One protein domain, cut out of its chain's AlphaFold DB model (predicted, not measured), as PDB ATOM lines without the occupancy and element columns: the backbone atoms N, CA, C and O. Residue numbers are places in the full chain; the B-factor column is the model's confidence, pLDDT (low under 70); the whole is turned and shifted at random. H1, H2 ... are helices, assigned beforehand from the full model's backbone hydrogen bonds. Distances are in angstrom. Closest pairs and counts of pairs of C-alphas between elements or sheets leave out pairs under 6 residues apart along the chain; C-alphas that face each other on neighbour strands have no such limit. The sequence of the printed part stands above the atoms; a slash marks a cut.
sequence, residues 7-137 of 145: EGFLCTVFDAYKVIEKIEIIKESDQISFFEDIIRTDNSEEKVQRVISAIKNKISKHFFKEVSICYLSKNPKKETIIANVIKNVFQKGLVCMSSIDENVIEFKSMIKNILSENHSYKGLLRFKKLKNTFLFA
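What this domain is: This is residues 7 to 137 of the 145 residues of the protein "DUF4130 domain-containing protein" of Peptoniphilus sp. ING2-D1G (UniProt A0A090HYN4). One long helix, H6, begins in a compact head of crossed helices and sticks out of it as an arm; the head holds H1 to H5 and the first residues of H6. Residues 116 to 137, of which 116 to 135 belong to H6, stand free, and a long loop between H1 and H2 also sticks out of the head at residues 31 to 37. The printed part has 131 residues with six named helices, H1 to H6 in order along the chain, and no named strand: the class is all helix. The whole is loose, with a radius of gyration of the C-alphas of 18.4 A, and elongated, spanning 64 by 38 by 32 A.

Where its parts are: H6, the longest helix, holds residues 102 to 135 and runs 48.9 A from C-alpha 102 at (-50.627, -16.468, 24.407) to C-alpha 135 at (-59.533, -22.360, -23.316). Before it come H5, residues 94 to 98, and H4, residues 78 to 92, 20.6 A long. H3 holds residues 61 to 71 and is 15.6 A long; H2 holds residues 45 to 59 and is 20.5 A long. H1, residues 7 to 16, begins with C-alpha 7 at (-36.093, -1.544, 10.749) and is 14.2 A long.

How they stand to each other: H6 touches H4 with residues 103 to 107 alone, at a steep tilt of 59 degrees, opposite ways; their closest C-alphas, those of Ile 81 and Asn 103, are 5.1 A apart. With residues 107 to 114 alone H6 touches H3, about perpendicular at 82 degrees, closest at the C-alphas of Cys 70 and Met 110, 5.6 A. H3 and H4 form a helical hairpin, opposite ways at a shallow tilt of 25 degrees; H4 touches H3 with residues 78 to 82 alone, and the C-alphas of Tyr 71 and Lys 78 are closest, 6.6 A apart. H5 touches H4 only at the corner, closest at the C-alphas of Val 89 and Cys 96, 6.4 A; it only just touches H6, also only at the corner, with 3 pairs of C-alphas within 8 A, the closest those of Met 97 and Val 104, 6.1 A. H2 touches H3 at a steep tilt of 55 degrees, opposite ways, with the C-alphas of Ile 55 and Phe 64 closest at 6.1 A. H1 touches H2, about perpendicular at 76 degrees, closest at the C-alphas of Cys 11 and Lys 47, 5.5 A. H1 and H6 are apart. In H1, H2, H3, H4 and H6 every O i to N i+4 pair is within hydrogen-bond range; in H5 0 of 1 is, beside 2 of 2 O i to N i+3 pairs.

The domain as a whole: The two C-alphas farthest apart, those of Asp 37 and Ala 137, are 65.6 A apart. Without the stretches that stand free, 102 residues span 33 by 30 by 26 A. The printed part has no cut. The link from H1 to H2, 28 residues, is long. The mean pLDDT of the printed part is 88.4; residues 31 to 35 and 120 to 137 are under 70.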
ATOM      1  N   GLU A   7     -37.307  -2.083  10.155       97.44
ATOM      2  CA  GLU A   7     -36.093  -1.544  10.749       97.44
ATOM      3  C   GLU A   7     -36.396  -0.760  12.036       97.44
ATOM      4  O   GLU A   7     -35.827  -1.076  13.083       97.44
ATOM      5  N   GLY A   8     -37.352   0.174  12.006       97.38
ATOM      6  CA  GLY A   8     -37.785   0.927  13.189       97.38
ATOM      7  C   GLY A   8     -38.401   0.038  14.274       97.38
ATOM      8  O   GLY A   8     -38.169   0.242  15.473       97.38
ATOM      9  N   PHE A   9     -39.103  -1.031  13.882       98.25
ATOM     10  CA  PHE A   9     -39.557  -2.055  14.825       98.25
ATOM     11  C   PHE A   9     -38.373  -2.755  15.511       98.25
ATOM     12  O   PHE A   9     -38.364  -2.897  16.735       98.25
ATOM     13  N   LEU A  10     -37.340  -3.150  14.760       98.38
ATOM     14  CA  LEU A  10     -36.145  -3.781  15.328       98.38
ATOM     15  C   LEU A  10     -35.363  -2.828  16.245       98.38
ATOM     16  O   LEU A  10     -34.895  -3.260  17.300       98.38
ATOM     17  N   CYS A  11     -35.266  -1.539  15.904       98.31
ATOM     18  CA  CYS A  11     -34.737  -0.517  16.813       98.31
ATOM     19  C   CYS A  11     -35.552  -0.448  18.111       98.31
ATOM     20  O   CYS A  11     -34.974  -0.423  19.196       98.31
ATOM     21  N   THR A  12     -36.880  -0.523  18.016       98.31
ATOM     22  CA  THR A  12     -37.763  -0.498  19.191       98.31
ATOM     23  C   THR A  12     -37.544  -1.721  20.076       98.31
ATOM     24  O   THR A  12     -37.441  -1.590  21.291       98.31
ATOM     25  N   VAL A  13     -37.400  -2.912  19.482       98.38
ATOM     26  CA  VAL A  13     -37.056  -4.141  20.216       98.38
ATOM     27  C   VAL A  13     -35.716  -3.995  20.939       98.38
ATOM     28  O   VAL A  13     -35.589  -4.455  22.073       98.38
ATOM     29  N   PHE A  14     -34.724  -3.361  20.308       98.44
ATOM     30  CA  PHE A  14     -33.421  -3.108  20.926       98.44
ATOM     31  C   PHE A  14     -33.542  -2.184  22.146       98.44
ATOM     32  O   PHE A  14     -33.094  -2.548  23.234       98.44
ATOM     33  N   ASP A  15     -34.172  -1.021  21.976       98.00
ATOM     34  CA  ASP A  15     -34.263   0.009  23.017       98.00
ATOM     35  C   ASP A  15     -35.153  -0.431  24.186       98.00
ATOM     36  O   ASP A  15     -34.804  -0.252  25.355       98.00
ATOM     37  N   ALA A  16     -36.277  -1.080  23.882       97.06
ATOM     38  CA  ALA A  16     -37.248  -1.504  24.879       97.06
ATOM     39  C   ALA A  16     -36.954  -2.879  25.493       97.06
ATOM     40  O   ALA A  16     -37.702  -3.306  26.371       97.06
ATOM     41  N   TYR A  17     -35.890  -3.587  25.091       97.81
ATOM     42  CA  TYR A  17     -35.669  -5.003  25.430       97.81
ATOM     43  C   TYR A  17     -35.902  -5.343  26.912       97.81
ATOM     44  O   TYR A  17     -36.514  -6.356  27.255       97.81
ATOM     45  N   LYS A  18     -35.446  -4.478  27.826       97.12
ATOM     46  CA  LYS A  18     -35.572  -4.688  29.278       97.12
ATOM     47  C   LYS A  18     -37.005  -4.569  29.805       97.12
ATOM     48  O   LYS A  18     -37.290  -5.141  30.851       97.12
ATOM     49  N   VAL A  19     -37.881  -3.870  29.090       96.50
ATOM     50  CA  VAL A  19     -39.234  -3.495  29.527       96.50
ATOM     51  C   VAL A  19     -40.344  -3.944  28.569       96.50
ATOM     52  O   VAL A  19     -41.488  -3.578  28.801       96.50
ATOM     53  N   ILE A  20     -40.034  -4.735  27.532       95.75
ATOM     54  CA  ILE A  20     -40.991  -5.220  26.512       95.75
ATOM     55  C   ILE A  20     -42.313  -5.741  27.105       95.75
ATOM     56  O   ILE A  20     -43.367  -5.456  26.554       95.75
ATOM     57  N   GLU A  21     -42.288  -6.462  28.227       94.75
ATOM     58  CA  GLU A  21     -43.493  -7.053  28.835       94.75
ATOM     59  C   GLU A  21     -44.398  -6.020  29.526       94.75
ATOM     60  O   GLU A  21     -45.493  -6.354  29.969       94.75
ATOM     61  N   LYS A  22     -43.924  -4.781  29.681       94.94
ATOM     62  CA  LYS A  22     -44.603  -3.698  30.408       94.94
ATOM     63  C   LYS A  22     -45.128  -2.599  29.491       94.94
ATOM     64  O   LYS A  22     -45.663  -1.616  29.994       94.94
ATOM     65  N   ILE A  23     -44.917  -2.723  28.185       94.06
ATOM     66  CA  ILE A  23     -45.247  -1.680  27.217       94.06
ATOM     67  C   ILE A  23     -46.023  -2.262  26.042       94.06
ATOM     68  O   ILE A  23     -45.931  -3.453  25.740       94.06
ATOM     69  N   GLU A  24     -46.725  -1.387  25.337       94.31
ATOM     70  CA  GLU A  24     -47.239  -1.670  24.007       94.31
ATOM     71  C   GLU A  24     -46.324  -1.037  22.953       94.31
ATOM     72  O   GLU A  24     -45.806   0.071  23.127       94.31
ATOM     73  N   ILE A  25     -46.089  -1.756  21.857       95.50
ATOM     74  CA  ILE A  25     -45.347  -1.243  20.710       95.50
ATOM     75  C   ILE A  25     -46.350  -0.941  19.604       95.50
ATOM     76  O   ILE A  25     -47.010  -1.842  19.103       95.50
ATOM     77  N   ILE A  26     -46.410   0.327  19.212       93.12
ATOM     78  CA  ILE A  26     -47.338   0.854  18.206       93.12
ATOM     79  C   ILE A  26     -46.592   1.637  17.127       93.12
ATOM     80  O   ILE A  26     -45.469   2.115  17.357       93.12
ATOM     81  N   LYS A  27     -47.228   1.805  15.966       92.31
ATOM     82  CA  LYS A  27     -46.713   2.633  14.870       92.31
ATOM     83  C   LYS A  27     -47.230   4.051  14.978       92.31
ATOM     84  O   LYS A  27     -48.317   4.287  15.486       92.31
ATOM     85  N   GLU A  28     -46.500   4.981  14.381       89.69
ATOM     86  CA  GLU A  28     -46.969   6.358  14.190       89.69
ATOM     87  C   GLU A  28     -48.245   6.454  13.344       89.69
ATOM     88  O   GLU A  28     -49.015   7.395  13.503       89.69
ATOM     89  N   SER A  29     -48.487   5.487  12.453       84.88
ATOM     90  CA  SER A  29     -49.705   5.435  11.637       84.88
ATOM     91  C   SER A  29     -50.955   5.013  12.410       84.88
ATOM     92  O   SER A  29     -52.061   5.147  11.885       84.88
ATOM     93  N   ASP A  30     -50.791   4.444  13.603       83.38
ATOM     94  CA  ASP A  30     -51.909   3.961  14.404       83.38
ATOM     95  C   ASP A  30     -52.540   5.149  15.149       83.38
ATOM     96  O   ASP A  30     -51.842   6.061  15.592       83.38
ATOM     97  N   GLN A  31     -53.872   5.188  15.265       68.44
ATOM     98  CA  GLN A  31     -54.527   6.227  16.069       68.44
ATOM     99  C   GLN A  31     -54.206   6.002  17.546       68.44
ATOM    100  O   GLN A  31     -54.503   4.938  18.086       68.44
ATOM    101  N   ILE A  32     -53.641   7.018  18.195       69.50
ATOM    102  CA  ILE A  32     -53.211   6.950  19.594       69.50
ATOM    103  C   ILE A  32     -54.185   7.740  20.461       69.50
ATOM    104  O   ILE A  32     -54.634   8.825  20.083       69.50
ATOM    105  N   SER A  33     -54.505   7.200  21.635       65.00
ATOM    106  CA  SER A  33     -55.244   7.928  22.662       65.00
ATOM    107  C   SER A  33     -54.368   9.052  23.230       65.00
ATOM    108  O   SER A  33     -53.213   8.830  23.580       65.00
ATOM    109  N   PHE A  34     -54.910  10.264  23.370       58.84
ATOM    110  CA  PHE A  34     -54.172  11.446  23.850       58.84
ATOM    111  C   PHE A  34     -53.658  11.347  25.304       58.84
ATOM    112  O   PHE A  34     -52.977  12.260  25.765       58.84
ATOM    113  N   PHE A  35     -53.990  10.279  26.034       60.62
ATOM    114  CA  PHE A  35     -53.728  10.125  27.471       60.62
ATOM    115  C   PHE A  35     -52.536   9.214  27.814       60.62
ATOM    116  O   PHE A  35     -52.349   8.886  28.983       60.62
ATOM    117  N   GLU A  36     -51.737   8.791  26.831       75.38
ATOM    118  CA  GLU A  36     -50.617   7.862  27.037       75.38
ATOM    119  C   GLU A  36     -49.249   8.552  26.914       75.38
ATOM    120  O   GLU A  36     -49.026   9.375  26.025       75.38
ATOM    121  N   ASP A  37     -48.307   8.185  27.791       84.44
ATOM    122  CA  ASP A  37     -46.909   8.616  27.696       84.44
ATOM    123  C   ASP A  37     -46.215   7.895  26.531       84.44
ATOM    124  O   ASP A  37     -45.866   6.713  26.606       84.44
ATOM    125  N   ILE A  38     -45.997   8.613  25.427       87.62
ATOM    126  CA  ILE A  38     -45.412   8.047  24.208       87.62
ATOM    127  C   ILE A  38     -43.895   8.246  24.191       87.62
ATOM    128  O   ILE A  38     -43.394   9.363  24.051       87.62
ATOM    129  N   ILE A  39     -43.154   7.138  24.201       91.38
ATOM    130  CA  ILE A  39     -41.717   7.125  23.901       91.38
ATOM    131  C   ILE A  39     -41.526   6.845  22.406       91.38
ATOM    132  O   ILE A  39     -42.023   5.840  21.885       91.38
ATOM    133  N   ARG A  40     -40.809   7.732  21.708       93.00
ATOM    134  CA  ARG A  40     -40.443   7.565  20.293       93.00
ATOM    135  C   ARG A  40     -39.119   6.817  20.159       93.00
ATOM    136  O   ARG A  40     -38.200   7.047  20.938       93.00
ATOM    137  N   THR A  41     -39.048   5.931  19.174       94.94
ATOM    138  CA  THR A  41     -37.836   5.190  18.823       94.94
ATOM    139  C   THR A  41     -37.100   5.906  17.697       94.94
ATOM    140  O   THR A  41     -37.691   6.165  16.651       94.94
ATOM    141  N   ASP A  42     -35.798   6.122  17.870       93.69
ATOM    142  CA  ASP A  42     -34.925   6.603  16.800       93.69
ATOM    143  C   ASP A  42     -34.367   5.445  15.964       93.69
ATOM    144  O   ASP A  42     -33.848   4.451  16.494       93.69
ATOM    145  N   ASN A  43     -34.401   5.613  14.643       92.44
ATOM    146  CA  ASN A  43     -33.822   4.658  13.707       92.44
ATOM    147  C   ASN A  43     -32.292   4.646  13.792       92.44
ATOM    148  O   ASN A  43     -31.627   5.680  13.818       92.44
ATOM    149  N   SER A  44     -31.718   3.445  13.795       97.38
ATOM    150  CA  SER A  44     -30.274   3.241  13.833       97.38
ATOM    151  C   SER A  44     -29.914   1.919  13.175       97.38
ATOM    152  O   SER A  44     -30.245   0.846  13.686       97.38
ATOM    153  N   GLU A  45     -29.170   1.998  12.073       95.88
ATOM    154  CA  GLU A  45     -28.677   0.824  11.347       95.88
ATOM    155  C   GLU A  45     -27.855  -0.104  12.260       95.88
ATOM    156  O   GLU A  45     -27.982  -1.325  12.201       95.88
ATOM    157  N   GLU A  46     -27.069   0.458  13.185       98.25
ATOM    158  CA  GLU A  46     -26.303  -0.329  14.157       98.25
ATOM    159  C   GLU A  46     -27.222  -1.184  15.048       98.25
ATOM    160  O   GLU A  46     -26.959  -2.376  15.253       98.25
ATOM    161  N   LYS A  47     -28.319  -0.603  15.560       98.06
ATOM    162  CA  LYS A  47     -29.304  -1.329  16.381       98.06
ATOM    163  C   LYS A  47     -29.976  -2.435  15.570       98.06
ATOM    164  O   LYS A  47     -30.059  -3.569  16.048       98.06
ATOM    165  N   VAL A  48     -30.385  -2.132  14.334       97.62
ATOM    166  CA  VAL A  48     -30.979  -3.107  13.406       97.62
ATOM    167  C   VAL A  48     -30.038  -4.296  13.222       97.62
ATOM    168  O   VAL A  48     -30.417  -5.438  13.499       97.62
ATOM    169  N   GLN A  49     -28.781  -4.045  12.847       97.75
ATOM    170  CA  GLN A  49     -27.807  -5.110  12.610       97.75
ATOM    171  C   GLN A  49     -27.509  -5.929  13.865       97.75
ATOM    172  O   GLN A  49     -27.356  -7.154  13.774       97.75
ATOM    173  N   ARG A  50     -27.482  -5.304  15.048       98.38
ATOM    174  CA  ARG A  50     -27.327  -6.023  16.319       98.38
ATOM    175  C   ARG A  50     -28.477  -6.983  16.582       98.38
ATOM    176  O   ARG A  50     -28.210  -8.138  16.916       98.38
ATOM    177  N   VAL A  51     -29.727  -6.552  16.411       98.25
ATOM    178  CA  VAL A  51     -30.895  -7.421  16.625       98.25
ATOM    179  C   VAL A  51     -30.919  -8.553  15.598       98.25
ATOM    180  O   VAL A  51     -31.032  -9.719  15.981       98.25
ATOM    181  N   ILE A  52     -30.720  -8.249  14.311       98.12
ATOM    182  CA  ILE A  52     -30.678  -9.261  13.241       98.12
ATOM    183  C   ILE A  52     -29.591 -10.302  13.525       98.12
ATOM    184  O   ILE A  52     -29.853 -11.507  13.470       98.12
ATOM    185  N   SER A  53     -28.377  -9.850  13.843       97.94
ATOM    186  CA  SER A  53     -27.239 -10.730  14.116       97.94
ATOM    187  C   SER A  53     -27.460 -11.554  15.378       97.94
ATOM    188  O   SER A  53     -27.198 -12.756  15.375       97.94
ATOM    189  N   ALA A  54     -27.995 -10.951  16.442       98.38
ATOM    190  CA  ALA A  54     -28.306 -11.663  17.674       98.38
ATOM    191  C   ALA A  54     -29.322 -12.783  17.425       98.38
ATOM    192  O   ALA A  54     -29.081 -13.914  17.842       98.38
ATOM    193  N   ILE A  55     -30.412 -12.510  16.700       98.31
ATOM    194  CA  ILE A  55     -31.434 -13.520  16.408       98.31
ATOM    195  C   ILE A  55     -30.855 -14.624  15.514       98.31
ATOM    196  O   ILE A  55     -30.967 -15.807  15.837       98.31
ATOM    197  N   LYS A  56     -30.200 -14.268  14.401       97.75
ATOM    198  CA  LYS A  56     -29.690 -15.257  13.435       97.75
ATOM    199  C   LYS A  56     -28.594 -16.149  14.015       97.75
ATOM    200  O   LYS A  56     -28.580 -17.337  13.695       97.75
ATOM    201  N   ASN A  57     -27.700 -15.584  14.829       97.62
ATOM    202  CA  ASN A  57     -26.514 -16.286  15.317       97.62
ATOM    203  C   ASN A  57     -26.759 -17.011  16.642       97.62
ATOM    204  O   ASN A  57     -26.192 -18.078  16.845       97.62
ATOM    205  N   LYS A  58     -27.579 -16.449  17.544       97.69
ATOM    206  CA  LYS A  58     -27.842 -17.060  18.858       97.69
ATOM    207  C   LYS A  58     -29.075 -17.958  18.867       97.69
ATOM    208  O   LYS A  58     -29.128 -18.873  19.677       97.69
ATOM    209  N   ILE A  59     -30.060 -17.689  18.003       97.88
ATOM    210  CA  ILE A  59     -31.311 -18.454  17.942       97.88
ATOM    211  C   ILE A  59     -31.352 -19.310  16.678       97.88
ATOM    212  O   ILE A  59     -31.120 -20.511  16.743       97.88
ATOM    213  N   SER A  60     -31.671 -18.715  15.526       98.06
ATOM    214  CA  SER A  60     -31.558 -19.346  14.208       98.06
ATOM    215  C   SER A  60     -31.960 -18.379  13.091       98.06
ATOM    216  O   SER A  60     -32.768 -17.463  13.272       98.06
ATOM    217  N   LYS A  61     -31.474 -18.641  11.871       97.19
ATOM    218  CA  LYS A  61     -31.960 -17.967  10.652       97.19
ATOM    219  C   LYS A  61     -33.444 -18.245  10.376       97.19
ATOM    220  O   LYS A  61     -34.121 -17.391   9.811       97.19
ATOM    221  N   HIS A  62     -33.933 -19.429  10.754       96.69
ATOM    222  CA  HIS A  62     -35.332 -19.813  10.567       96.69
ATOM    223  C   HIS A  62     -36.261 -18.954  11.426       96.69
ATOM    224  O   HIS A  62     -37.176 -18.340  10.889       96.69
ATOM    225  N   PHE A  63     -35.955 -18.811  12.714       98.06
ATOM    226  CA  PHE A  63     -36.743 -17.985  13.623       98.06
ATOM    227  C   PHE A  63     -36.748 -16.506  13.205       98.06
ATOM    228  O   PHE A  63     -37.790 -15.858  13.225       98.06
ATOM    229  N   PHE A  64     -35.624 -15.972  12.710       98.19
ATOM    230  CA  PHE A  64     -35.621 -14.622  12.132       98.19
ATOM    231  C   PHE A  64     -36.588 -14.488  10.944       98.19
ATOM    232  O   PHE A  64     -37.293 -13.491  10.827       98.19
ATOM    233  N   LYS A  65     -36.656 -15.500  10.069       96.31
ATOM    234  CA  LYS A  65     -37.612 -15.513   8.954       96.31
ATOM    235  C   LYS A  65     -39.059 -15.537   9.454       96.31
ATOM    236  O   LYS A  65     -39.896 -14.857   8.870       96.31
ATOM    237  N   GLU A  66     -39.352 -16.292  10.508       97.38
ATOM    238  CA  GLU A  66     -40.673 -16.302  11.146       97.38
ATOM    239  C   GLU A  66     -41.040 -14.926  11.712       97.38
ATOM    240  O   GLU A  66     -42.132 -14.439  11.439       97.38
ATOM    241  N   VAL A  67     -40.109 -14.252  12.397       98.06
ATOM    242  CA  VAL A  67     -40.280 -12.866  12.871       98.06
ATOM    243  C   VAL A  67     -40.628 -11.927  11.712       98.06
ATOM    244  O   VAL A  67     -41.606 -11.184  11.795       98.06
ATOM    245  N   SER A  68     -39.879 -11.993  10.605       96.31
ATOM    246  CA  SER A  68     -40.154 -11.185   9.411       96.31
ATOM    247  C   SER A  68     -41.518 -11.497   8.786       96.31
ATOM    248  O   SER A  68     -42.195 -10.587   8.324       96.31
ATOM    249  N   ILE A  69     -41.938 -12.767   8.777       94.75
ATOM    250  CA  ILE A  69     -43.270 -13.165   8.301       94.75
ATOM    251  C   ILE A  69     -44.345 -12.573   9.212       94.75
ATOM    252  O   ILE A  69     -45.237 -11.897   8.713       94.75
ATOM    253  N   CYS A  70     -44.250 -12.762  10.530       96.81
ATOM    254  CA  CYS A  70     -45.222 -12.237  11.491       96.81
ATOM    255  C   CYS A  70     -45.389 -10.721  11.386       96.81
ATOM    256  O   CYS A  70     -46.505 -10.223  11.512       96.81
ATOM    257  N   TYR A  71     -44.317  -9.983  11.091       96.94
ATOM    258  CA  TYR A  71     -44.388  -8.534  10.912       96.94
ATOM    259  C   TYR A  71     -45.317  -8.103   9.760       96.94
ATOM    260  O   TYR A  71     -45.910  -7.025   9.799       96.94
ATOM    261  N   LEU A  72     -45.522  -8.959   8.754       94.62
ATOM    262  CA  LEU A  72     -46.453  -8.713   7.646       94.62
ATOM    263  C   LEU A  72     -47.922  -8.980   8.013       94.62
ATOM    264  O   LEU A  72     -48.811  -8.707   7.209       94.62
ATOM    265  N   SER A  73     -48.192  -9.502   9.213       94.31
ATOM    266  CA  SER A  73     -49.546  -9.778   9.701       94.31
ATOM    267  C   SER A  73     -50.409  -8.517   9.752       94.31
ATOM    268  O   SER A  73     -49.905  -7.403   9.880       94.31
ATOM    269  N   LYS A  74     -51.731  -8.684   9.703       91.75
ATOM    270  CA  LYS A  74     -52.703  -7.610   9.973       91.75
ATOM    271  C   LYS A  74     -53.176  -7.577  11.430       91.75
ATOM    272  O   LYS A  74     -54.044  -6.777  11.754       91.75
ATOM    273  N   ASN A  75     -52.647  -8.448  12.293       94.06
ATOM    274  CA  ASN A  75     -52.988  -8.439  13.714       94.06
ATOM    275  C   ASN A  75     -52.582  -7.075  14.322       94.06
ATOM    276  O   ASN A  75     -51.413  -6.706  14.190       94.06
ATOM    277  N   PRO A  76     -53.509  -6.338  14.967       92.69
ATOM    278  CA  PRO A  76     -53.245  -4.999  15.504       92.69
ATOM    279  C   PRO A  76     -52.231  -4.985  16.655       92.69
ATOM    280  O   PRO A  76     -51.674  -3.941  16.948       92.69
ATOM    281  N   LYS A  77     -51.965  -6.134  17.291       95.38
ATOM    282  CA  LYS A  77     -50.993  -6.285  18.385       95.38
ATOM    283  C   LYS A  77     -49.694  -6.969  17.950       95.38
ATOM    284  O   LYS A  77     -48.912  -7.401  18.801       95.38
ATOM    285  N   LYS A  78     -49.468  -7.155  16.640       96.56
ATOM    286  CA  LYS A  78     -48.367  -7.994  16.135       96.56
ATOM    287  C   LYS A  78     -47.003  -7.531  16.642       96.56
ATOM    288  O   LYS A  78     -46.184  -8.381  16.959       96.56
ATOM    289  N   GLU A  79     -46.759  -6.230  16.758       97.56
ATOM    290  CA  GLU A  79     -45.484  -5.679  17.211       97.56
ATOM    291  C   GLU A  79     -45.177  -6.125  18.644       97.56
ATOM    292  O   GLU A  79     -44.130  -6.726  18.900       97.56
ATOM    293  N   THR A  80     -46.126  -5.915  19.560       97.75
ATOM    294  CA  THR A  80     -46.026  -6.335  20.964       97.75
ATOM    295  C   THR A  80     -45.879  -7.853  21.083       97.75
ATOM    296  O   THR A  80     -45.008  -8.332  21.812       97.75
ATOM    297  N   ILE A  81     -46.664  -8.626  20.325       98.56
ATOM    298  CA  ILE A  81     -46.585 -10.097  20.313       98.56
ATOM    299  C   ILE A  81     -45.195 -10.561  19.859       98.56
ATOM    300  O   ILE A  81     -44.543 -11.358  20.537       98.56
ATOM    301  N   ILE A  82     -44.708 -10.047  18.724       98.56
ATOM    302  CA  ILE A  82     -43.405 -10.416  18.158       98.56
ATOM    303  C   ILE A  82     -42.281 -10.065  19.136       98.56
ATOM    304  O   ILE A  82     -41.395 -10.890  19.362       98.56
ATOM    305  N   ALA A  83     -42.312  -8.878  19.746       98.69
ATOM    306  CA  ALA A  83     -41.294  -8.441  20.696       98.69
ATOM    307  C   ALA A  83     -41.234  -9.342  21.943       98.69
ATOM    308  O   ALA A  83     -40.144  -9.759  22.352       98.69
ATOM    309  N   ASN A  84     -42.392  -9.714  22.500       98.50
ATOM    310  CA  ASN A  84     -42.478 -10.644  23.627       98.50
ATOM    311  C   ASN A  84     -41.932 -12.033  23.267       98.50
ATOM    312  O   ASN A  84     -41.136 -12.598  24.018       98.50
ATOM    313  N   VAL A  85     -42.277 -12.565  22.089       98.62
ATOM    314  CA  VAL A  85     -41.758 -13.864  21.624       98.62
ATOM    315  C   VAL A  85     -40.248 -13.817  21.399       98.62
ATOM    316  O   VAL A  85     -39.546 -14.727  21.838       98.62
ATOM    317  N   ILE A  86     -39.717 -12.750  20.791       98.56
ATOM    318  CA  ILE A  86     -38.266 -12.557  20.645       98.56
ATOM    319  C   ILE A  86     -37.589 -12.616  22.019       98.56
ATOM    320  O   ILE A  86     -36.622 -13.362  22.194       98.56
ATOM    321  N   LYS A  87     -38.098 -11.874  23.009       98.31
ATOM    322  CA  LYS A  87     -37.526 -11.860  24.359       98.31
ATOM    323  C   LYS A  87     -37.606 -13.225  25.042       98.31
ATOM    324  O   LYS A  87     -36.587 -13.699  25.549       98.31
ATOM    325  N   ASN A  88     -38.762 -13.885  24.986       97.88
ATOM    326  CA  ASN A  88     -38.963 -15.230  25.527       97.88
ATOM    327  C   ASN A  88     -37.967 -16.236  24.938       97.88
ATOM    328  O   ASN A  88     -37.355 -17.004  25.678       97.88
ATOM    329  N   VAL A  89     -37.749 -16.198  23.622       98.31
ATOM    330  CA  VAL A  89     -36.813 -17.096  22.937       98.31
ATOM    331  C   VAL A  89     -35.359 -16.779  23.294       98.31
ATOM    332  O   VAL A  89     -34.567 -17.704  23.457       98.31
ATOM    333  N   PHE A  90     -34.992 -15.512  23.502       98.12
ATOM    334  CA  PHE A  90     -33.663 -15.170  24.026       98.12
ATOM    335  C   PHE A  90     -33.432 -15.644  25.466       98.12
ATOM    336  O   PHE A  90     -32.307 -15.999  25.803       98.12
ATOM    337  N   GLN A  91     -34.466 -15.650  26.311       96.81
ATOM    338  CA  GLN A  91     -34.351 -16.055  27.716       96.81
ATOM    339  C   GLN A  91     -34.401 -17.572  27.913       96.81
ATOM    340  O   GLN A  91     -33.677 -18.117  28.739       96.81
ATOM    341  N   LYS A  92     -35.291 -18.250  27.183       96.94
ATOM    342  CA  LYS A  92     -35.646 -19.659  27.410       96.94
ATOM    343  C   LYS A  92     -35.192 -20.571  26.272       96.94
ATOM    344  O   LYS A  92     -35.282 -21.786  26.395       96.94
ATOM    345  N   GLY A  93     -34.717 -20.010  25.161       97.25
ATOM    346  CA  GLY A  93     -34.433 -20.752  23.935       97.25
ATOM    347  C   GLY A  93     -35.700 -21.142  23.169       97.25
ATOM    348  O   GLY A  93     -36.828 -20.861  23.580       97.25
ATOM    349  N   LEU A  94     -35.520 -21.838  22.044       97.12
ATOM    350  CA  LEU A  94     -36.624 -22.239  21.159       97.12
ATOM    351  C   LEU A  94     -37.626 -23.208  21.804       97.12
ATOM    352  O   LEU A  94     -38.731 -23.342  21.294       97.12
ATOM    353  N   VAL A  95     -37.302 -23.843  22.936       96.31
ATOM    354  CA  VAL A  95     -38.245 -24.720  23.655       96.31
ATOM    355  C   VAL A  95     -39.520 -23.982  24.080       96.31
ATOM    356  O   VAL A  95     -40.599 -24.575  24.085       96.31
ATOM    357  N   CYS A  96     -39.443 -22.671  24.350       95.62
ATOM    358  CA  CYS A  96     -40.630 -21.884  24.690       95.62
ATOM    359  C   CYS A  96     -41.623 -21.766  23.527       95.62
ATOM    360  O   CYS A  96     -42.808 -21.544  23.767       95.62
ATOM    361  N   MET A  97     -41.185 -22.003  22.285       96.19
ATOM    362  CA  MET A  97     -42.077 -22.024  21.132       96.19
ATOM    363  C   MET A  97     -43.098 -23.158  21.222       96.19
ATOM    364  O   MET A  97     -44.095 -23.094  20.527       96.19
ATOM    365  N   SER A  98     -42.918 -24.176  22.065       94.88
ATOM    366  CA  SER A  98     -43.920 -25.234  22.288       94.88
ATOM    367  C   SER A  98     -44.858 -24.962  23.469       94.88
ATOM    368  O   SER A  98     -45.660 -25.824  23.815       94.88
ATOM    369  N   SER A  99     -44.758 -23.791  24.101       94.88
ATOM    370  CA  SER A  99     -45.587 -23.428  25.253       94.88
ATOM    371  C   SER A  99     -47.000 -22.982  24.857       94.88
ATOM    372  O   SER A  99     -47.277 -22.691  23.693       94.88
ATOM    373  N   ILE A 100     -47.879 -22.914  25.861       95.81
ATOM    374  CA  ILE A 100     -49.237 -22.354  25.771       95.81
ATOM    375  C   ILE A 100     -49.277 -20.842  26.056       95.81
ATOM    376  O   ILE A 100     -50.339 -20.300  26.345       95.81
ATOM    377  N   ASP A 101     -48.122 -20.168  26.026       97.12
ATOM    378  CA  ASP A 101     -48.040 -18.711  26.138       97.12
ATOM    379  C   ASP A 101     -48.843 -18.057  25.004       97.12
ATOM    380  O   ASP A 101     -48.693 -18.418  23.834       97.12
ATOM    381  N   GLU A 102     -49.705 -17.102  25.352       97.50
ATOM    382  CA  GLU A 102     -50.627 -16.468  24.407       97.50
ATOM    383  C   GLU A 102     -49.885 -15.783  23.251       97.50
ATOM    384  O   GLU A 102     -50.263 -15.952  22.091       97.50
ATOM    385  N   ASN A 103     -48.760 -15.107  23.525       98.00
ATOM    386  CA  ASN A 103     -47.961 -14.476  22.473       98.00
ATOM    387  C   ASN A 103     -47.370 -15.527  21.526       98.00
ATOM    388  O   ASN A 103     -47.311 -15.307  20.319       98.00
ATOM    389  N   VAL A 104     -46.946 -16.684  22.046       98.19
ATOM    390  CA  VAL A 104     -46.419 -17.788  21.223       98.19
ATOM    391  C   VAL A 104     -47.515 -18.402  20.348       98.19
ATOM    392  O   VAL A 104     -47.274 -18.677  19.168       98.19
ATOM    393  N   ILE A 105     -48.714 -18.607  20.899       98.38
ATOM    394  CA  ILE A 105     -49.872 -19.123  20.155       98.38
ATOM    395  C   ILE A 105     -50.236 -18.162  19.017       98.38
ATOM    396  O   ILE A 105     -50.317 -18.582  17.858       98.38
ATOM    397  N   GLU A 106     -50.378 -16.873  19.324       98.38
ATOM    398  CA  GLU A 106     -50.718 -15.846  18.339       98.38
ATOM    399  C   GLU A 106     -49.625 -15.678  17.280       98.38
ATOM    400  O   GLU A 106     -49.915 -15.608  16.085       98.38
ATOM    401  N   PHE A 107     -48.352 -15.715  17.675       98.44
ATOM    402  CA  PHE A 107     -47.228 -15.677  16.742       98.44
ATOM    403  C   PHE A 107     -47.292 -16.821  15.725       98.44
ATOM    404  O   PHE A 107     -47.200 -16.591  14.518       98.44
ATOM    405  N   LYS A 108     -47.540 -18.056  16.174       97.88
ATOM    406  CA  LYS A 108     -47.720 -19.202  15.269       97.88
ATOM    407  C   LYS A 108     -48.957 -19.069  14.385       97.88
ATOM    408  O   LYS A 108     -48.912 -19.445  13.209       97.88
ATOM    409  N   SER A 109     -50.050 -18.543  14.935       97.19
ATOM    410  CA  SER A 109     -51.281 -18.269  14.189       97.19
ATOM    411  C   SER A 109     -51.013 -17.300  13.032       97.19
ATOM    412  O   SER A 109     -51.370 -17.589  11.888       97.19
ATOM    413  N   MET A 110     -50.269 -16.214  13.281       97.56
ATOM    414  CA  MET A 110     -49.873 -15.246  12.251       97.56
ATOM    415  C   MET A 110     -49.072 -15.891  11.114       97.56
ATOM    416  O   MET A 110     -49.387 -15.666   9.943       97.56
ATOM    417  N   ILE A 111     -48.089 -16.743  11.430       95.81
ATOM    418  CA  ILE A 111     -47.316 -17.477  10.411       95.81
ATOM    419  C   ILE A 111     -48.246 -18.334   9.555       95.81
ATOM    420  O   ILE A 111     -48.199 -18.269   8.324       95.81
ATOM    421  N   LYS A 112     -49.109 -19.131  10.197       94.69
ATOM    422  CA  LYS A 112     -50.041 -20.028   9.504       94.69
ATOM    423  C   LYS A 112     -50.965 -19.252   8.569       94.69
ATOM    424  O   LYS A 112     -51.139 -19.669   7.424       94.69
ATOM    425  N   ASN A 113     -51.515 -18.129   9.028       93.56
ATOM    426  CA  ASN A 113     -52.433 -17.302   8.249       93.56
ATOM    427  C   ASN A 113     -51.741 -16.716   7.013       93.56
ATOM    428  O   ASN A 113     -52.208 -16.922   5.896       93.56
ATOM    429  N   ILE A 114     -50.569 -16.098   7.180       90.31
ATOM    430  CA  ILE A 114     -49.826 -15.484   6.068       90.31
ATOM    431  C   ILE A 114     -49.368 -16.530   5.049       90.31
ATOM    432  O   ILE A 114     -49.418 -16.307   3.836       90.31
ATOM    433  N   LEU A 115     -48.904 -17.693   5.512       87.31
ATOM    434  CA  LEU A 115     -48.517 -18.772   4.607       87.31
ATOM    435  C   LEU A 115     -49.738 -19.346   3.882       87.31
ATOM    436  O   LEU A 115     -49.664 -19.572   2.674       87.31
ATOM    437  N   SER A 116     -50.863 -19.529   4.576       86.31
ATOM    438  CA  SER A 116     -52.112 -19.997   3.970       86.31
ATOM    439  C   SER A 116     -52.627 -19.032   2.903       86.31
ATOM    440  O   SER A 116     -52.936 -19.476   1.797       86.31
ATOM    441  N   GLU A 117     -52.636 -17.723   3.161       77.94
ATOM    442  CA  GLU A 117     -53.003 -16.699   2.175       77.94
ATOM    443  C   GLU A 117     -52.105 -16.760   0.937       77.94
ATOM    444  O   GLU A 117     -52.592 -16.829  -0.191       77.94
ATOM    445  N   ASN A 118     -50.784 -16.824   1.130       75.31
ATOM    446  CA  ASN A 118     -49.827 -16.916   0.030       75.31
ATOM    447  C   ASN A 118     -49.999 -18.197  -0.795       75.31
ATOM    448  O   ASN A 118     -49.915 -18.165  -2.026       75.31
ATOM    449  N   HIS A 119     -50.230 -19.334  -0.138       71.88
ATOM    450  CA  HIS A 119     -50.510 -20.596  -0.814       71.88
ATOM    451  C   HIS A 119     -51.850 -20.555  -1.553       71.88
ATOM    452  O   HIS A 119     -51.912 -21.003  -2.698       71.88
ATOM    453  N   SER A 120     -52.881 -19.964  -0.951       67.00
ATOM    454  CA  SER A 120     -54.210 -19.805  -1.546       67.00
ATOM    455  C   SER A 120     -54.148 -18.907  -2.777       67.00
ATOM    456  O   SER A 120     -54.632 -19.284  -3.842       67.00
ATOM    457  N   TYR A 121     -53.452 -17.771  -2.689       60.25
ATOM    458  CA  TYR A 121     -53.246 -16.857  -3.809       60.25
ATOM    459  C   TYR A 121     -52.449 -17.517  -4.942       60.25
ATOM    460  O   TYR A 121     -52.856 -17.481  -6.105       60.25
ATOM    461  N   LYS A 122     -51.350 -18.216  -4.620       62.28
ATOM    462  CA  LYS A 122     -50.583 -18.997  -5.607       62.28
ATOM    463  C   LYS A 122     -51.419 -20.121  -6.231       62.28
ATOM    464  O   LYS A 122     -51.287 -20.373  -7.428       62.28
ATOM    465  N   GLY A 123     -52.282 -20.779  -5.457       60.53
ATOM    466  CA  GLY A 123     -53.216 -21.805  -5.927       60.53
ATOM    467  C   GLY A 123     -54.262 -21.247  -6.894       60.53
ATOM    468  O   GLY A 123     -54.435 -21.786  -7.986       60.53
ATOM    469  N   LEU A 124     -54.884 -20.115  -6.553       58.62
ATOM    470  CA  LEU A 124     -55.846 -19.410  -7.404       58.62
ATOM    471  C   LEU A 124     -55.211 -18.919  -8.712       58.62
ATOM    472  O   LEU A 124     -55.792 -19.105  -9.781       58.62
ATOM    473  N   LEU A 125     -53.994 -18.361  -8.666       57.16
ATOM    474  CA  LEU A 125     -53.254 -17.968  -9.871       57.16
ATOM    475  C   LEU A 125     -52.922 -19.171 -10.765       57.16
ATOM    476  O   LEU A 125     -53.076 -19.086 -11.985       57.16
ATOM    477  N   ARG A 126     -52.512 -20.306 -10.180       60.38
ATOM    478  CA  ARG A 126     -52.293 -21.559 -10.925       60.38
ATOM    479  C   ARG A 126     -53.586 -22.054 -11.572       60.38
ATOM    480  O   ARG A 126     -53.563 -22.402 -12.747       60.38
ATOM    481  N   PHE A 127     -54.712 -22.015 -10.861       53.28
ATOM    482  CA  PHE A 127     -56.017 -22.407 -11.400       53.28
ATOM    483  C   PHE A 127     -56.506 -21.471 -12.521       53.28
ATOM    484  O   PHE A 127     -56.987 -21.943 -13.551       53.28
ATOM    485  N   LYS A 128     -56.315 -20.150 -12.383       52.22
ATOM    486  CA  LYS A 128     -56.603 -19.166 -13.444       52.22
ATOM    487  C   LYS A 128     -55.727 -19.393 -14.682       52.22
ATOM    488  O   LYS A 128     -56.241 -19.368 -15.797       52.22
ATOM    489  N   LYS A 129     -54.428 -19.678 -14.503       49.66
ATOM    490  CA  LYS A 129     -53.513 -20.028 -15.604       49.66
ATOM    491  C   LYS A 129     -53.938 -21.324 -16.300       49.66
ATOM    492  O   LYS A 129     -53.971 -21.342 -17.523       49.66
ATOM    493  N   LEU A 130     -54.327 -22.354 -15.538       55.75
ATOM    494  CA  LEU A 130     -54.852 -23.609 -16.082       55.75
ATOM    495  C   LEU A 130     -56.114 -23.369 -16.925       55.75
ATOM    496  O   LEU A 130     -56.158 -23.802 -18.073       55.75
ATOM    497  N   LYS A 131     -57.103 -22.611 -16.427       52.50
ATOM    498  CA  LYS A 131     -58.294 -22.234 -17.217       52.50
ATOM    499  C   LYS A 131     -57.936 -21.507 -18.518       52.50
ATOM    500  O   LYS A 131     -58.491 -21.846 -19.560       52.50
ATOM    501  N   ASN A 132     -56.983 -20.571 -18.484       52.34
ATOM    502  CA  ASN A 132     -56.509 -19.898 -19.696       52.34
ATOM    503  C   ASN A 132     -55.802 -20.855 -20.668       52.34
ATOM    504  O   ASN A 132     -55.989 -20.718 -21.869       52.34
ATOM    505  N   THR A 133     -55.038 -21.843 -20.192       47.31
ATOM    506  CA  THR A 133     -54.413 -22.850 -21.071       47.31
ATOM    507  C   THR A 133     -55.408 -23.870 -21.633       47.31
ATOM    508  O   THR A 133     -55.218 -24.334 -22.750       47.31
ATOM    509  N   PHE A 134     -56.495 -24.189 -20.918       51.66
ATOM    510  CA  PHE A 134     -57.539 -25.098 -21.415       51.66
ATOM    511  C   PHE A 134     -58.509 -24.428 -22.408       51.66
ATOM    512  O   PHE A 134     -59.094 -25.119 -23.239       51.66
ATOM    513  N   LEU A 135     -58.657 -23.096 -22.388       46.47
ATOM    514  CA  LEU A 135     -59.533 -22.360 -23.316       46.47
ATOM    515  C   LEU A 135     -58.948 -22.158 -24.727       46.47
ATOM    516  O   LEU A 135     -59.716 -21.930 -25.656       46.47
ATOM    517  N   PHE A 136     -57.634 -22.321 -24.930       41.34
ATOM    518  CA  PHE A 136     -57.029 -22.324 -26.275       41.34
ATOM    519  C   PHE A 136     -57.138 -23.676 -26.998       41.34
ATOM    520  O   PHE A 136     -56.827 -23.766 -28.183       41.34
ATOM    521  N   ALA A 137     -57.626 -24.720 -26.323       44.09
ATOM    522  CA  ALA A 137     -57.813 -26.052 -26.898       44.09
ATOM    523  C   ALA A 137     -59.290 -26.392 -27.177       44.09
ATOM    524  O   ALA A 137     -59.658 -27.565 -27.205       44.09
TER     525      ALA A 137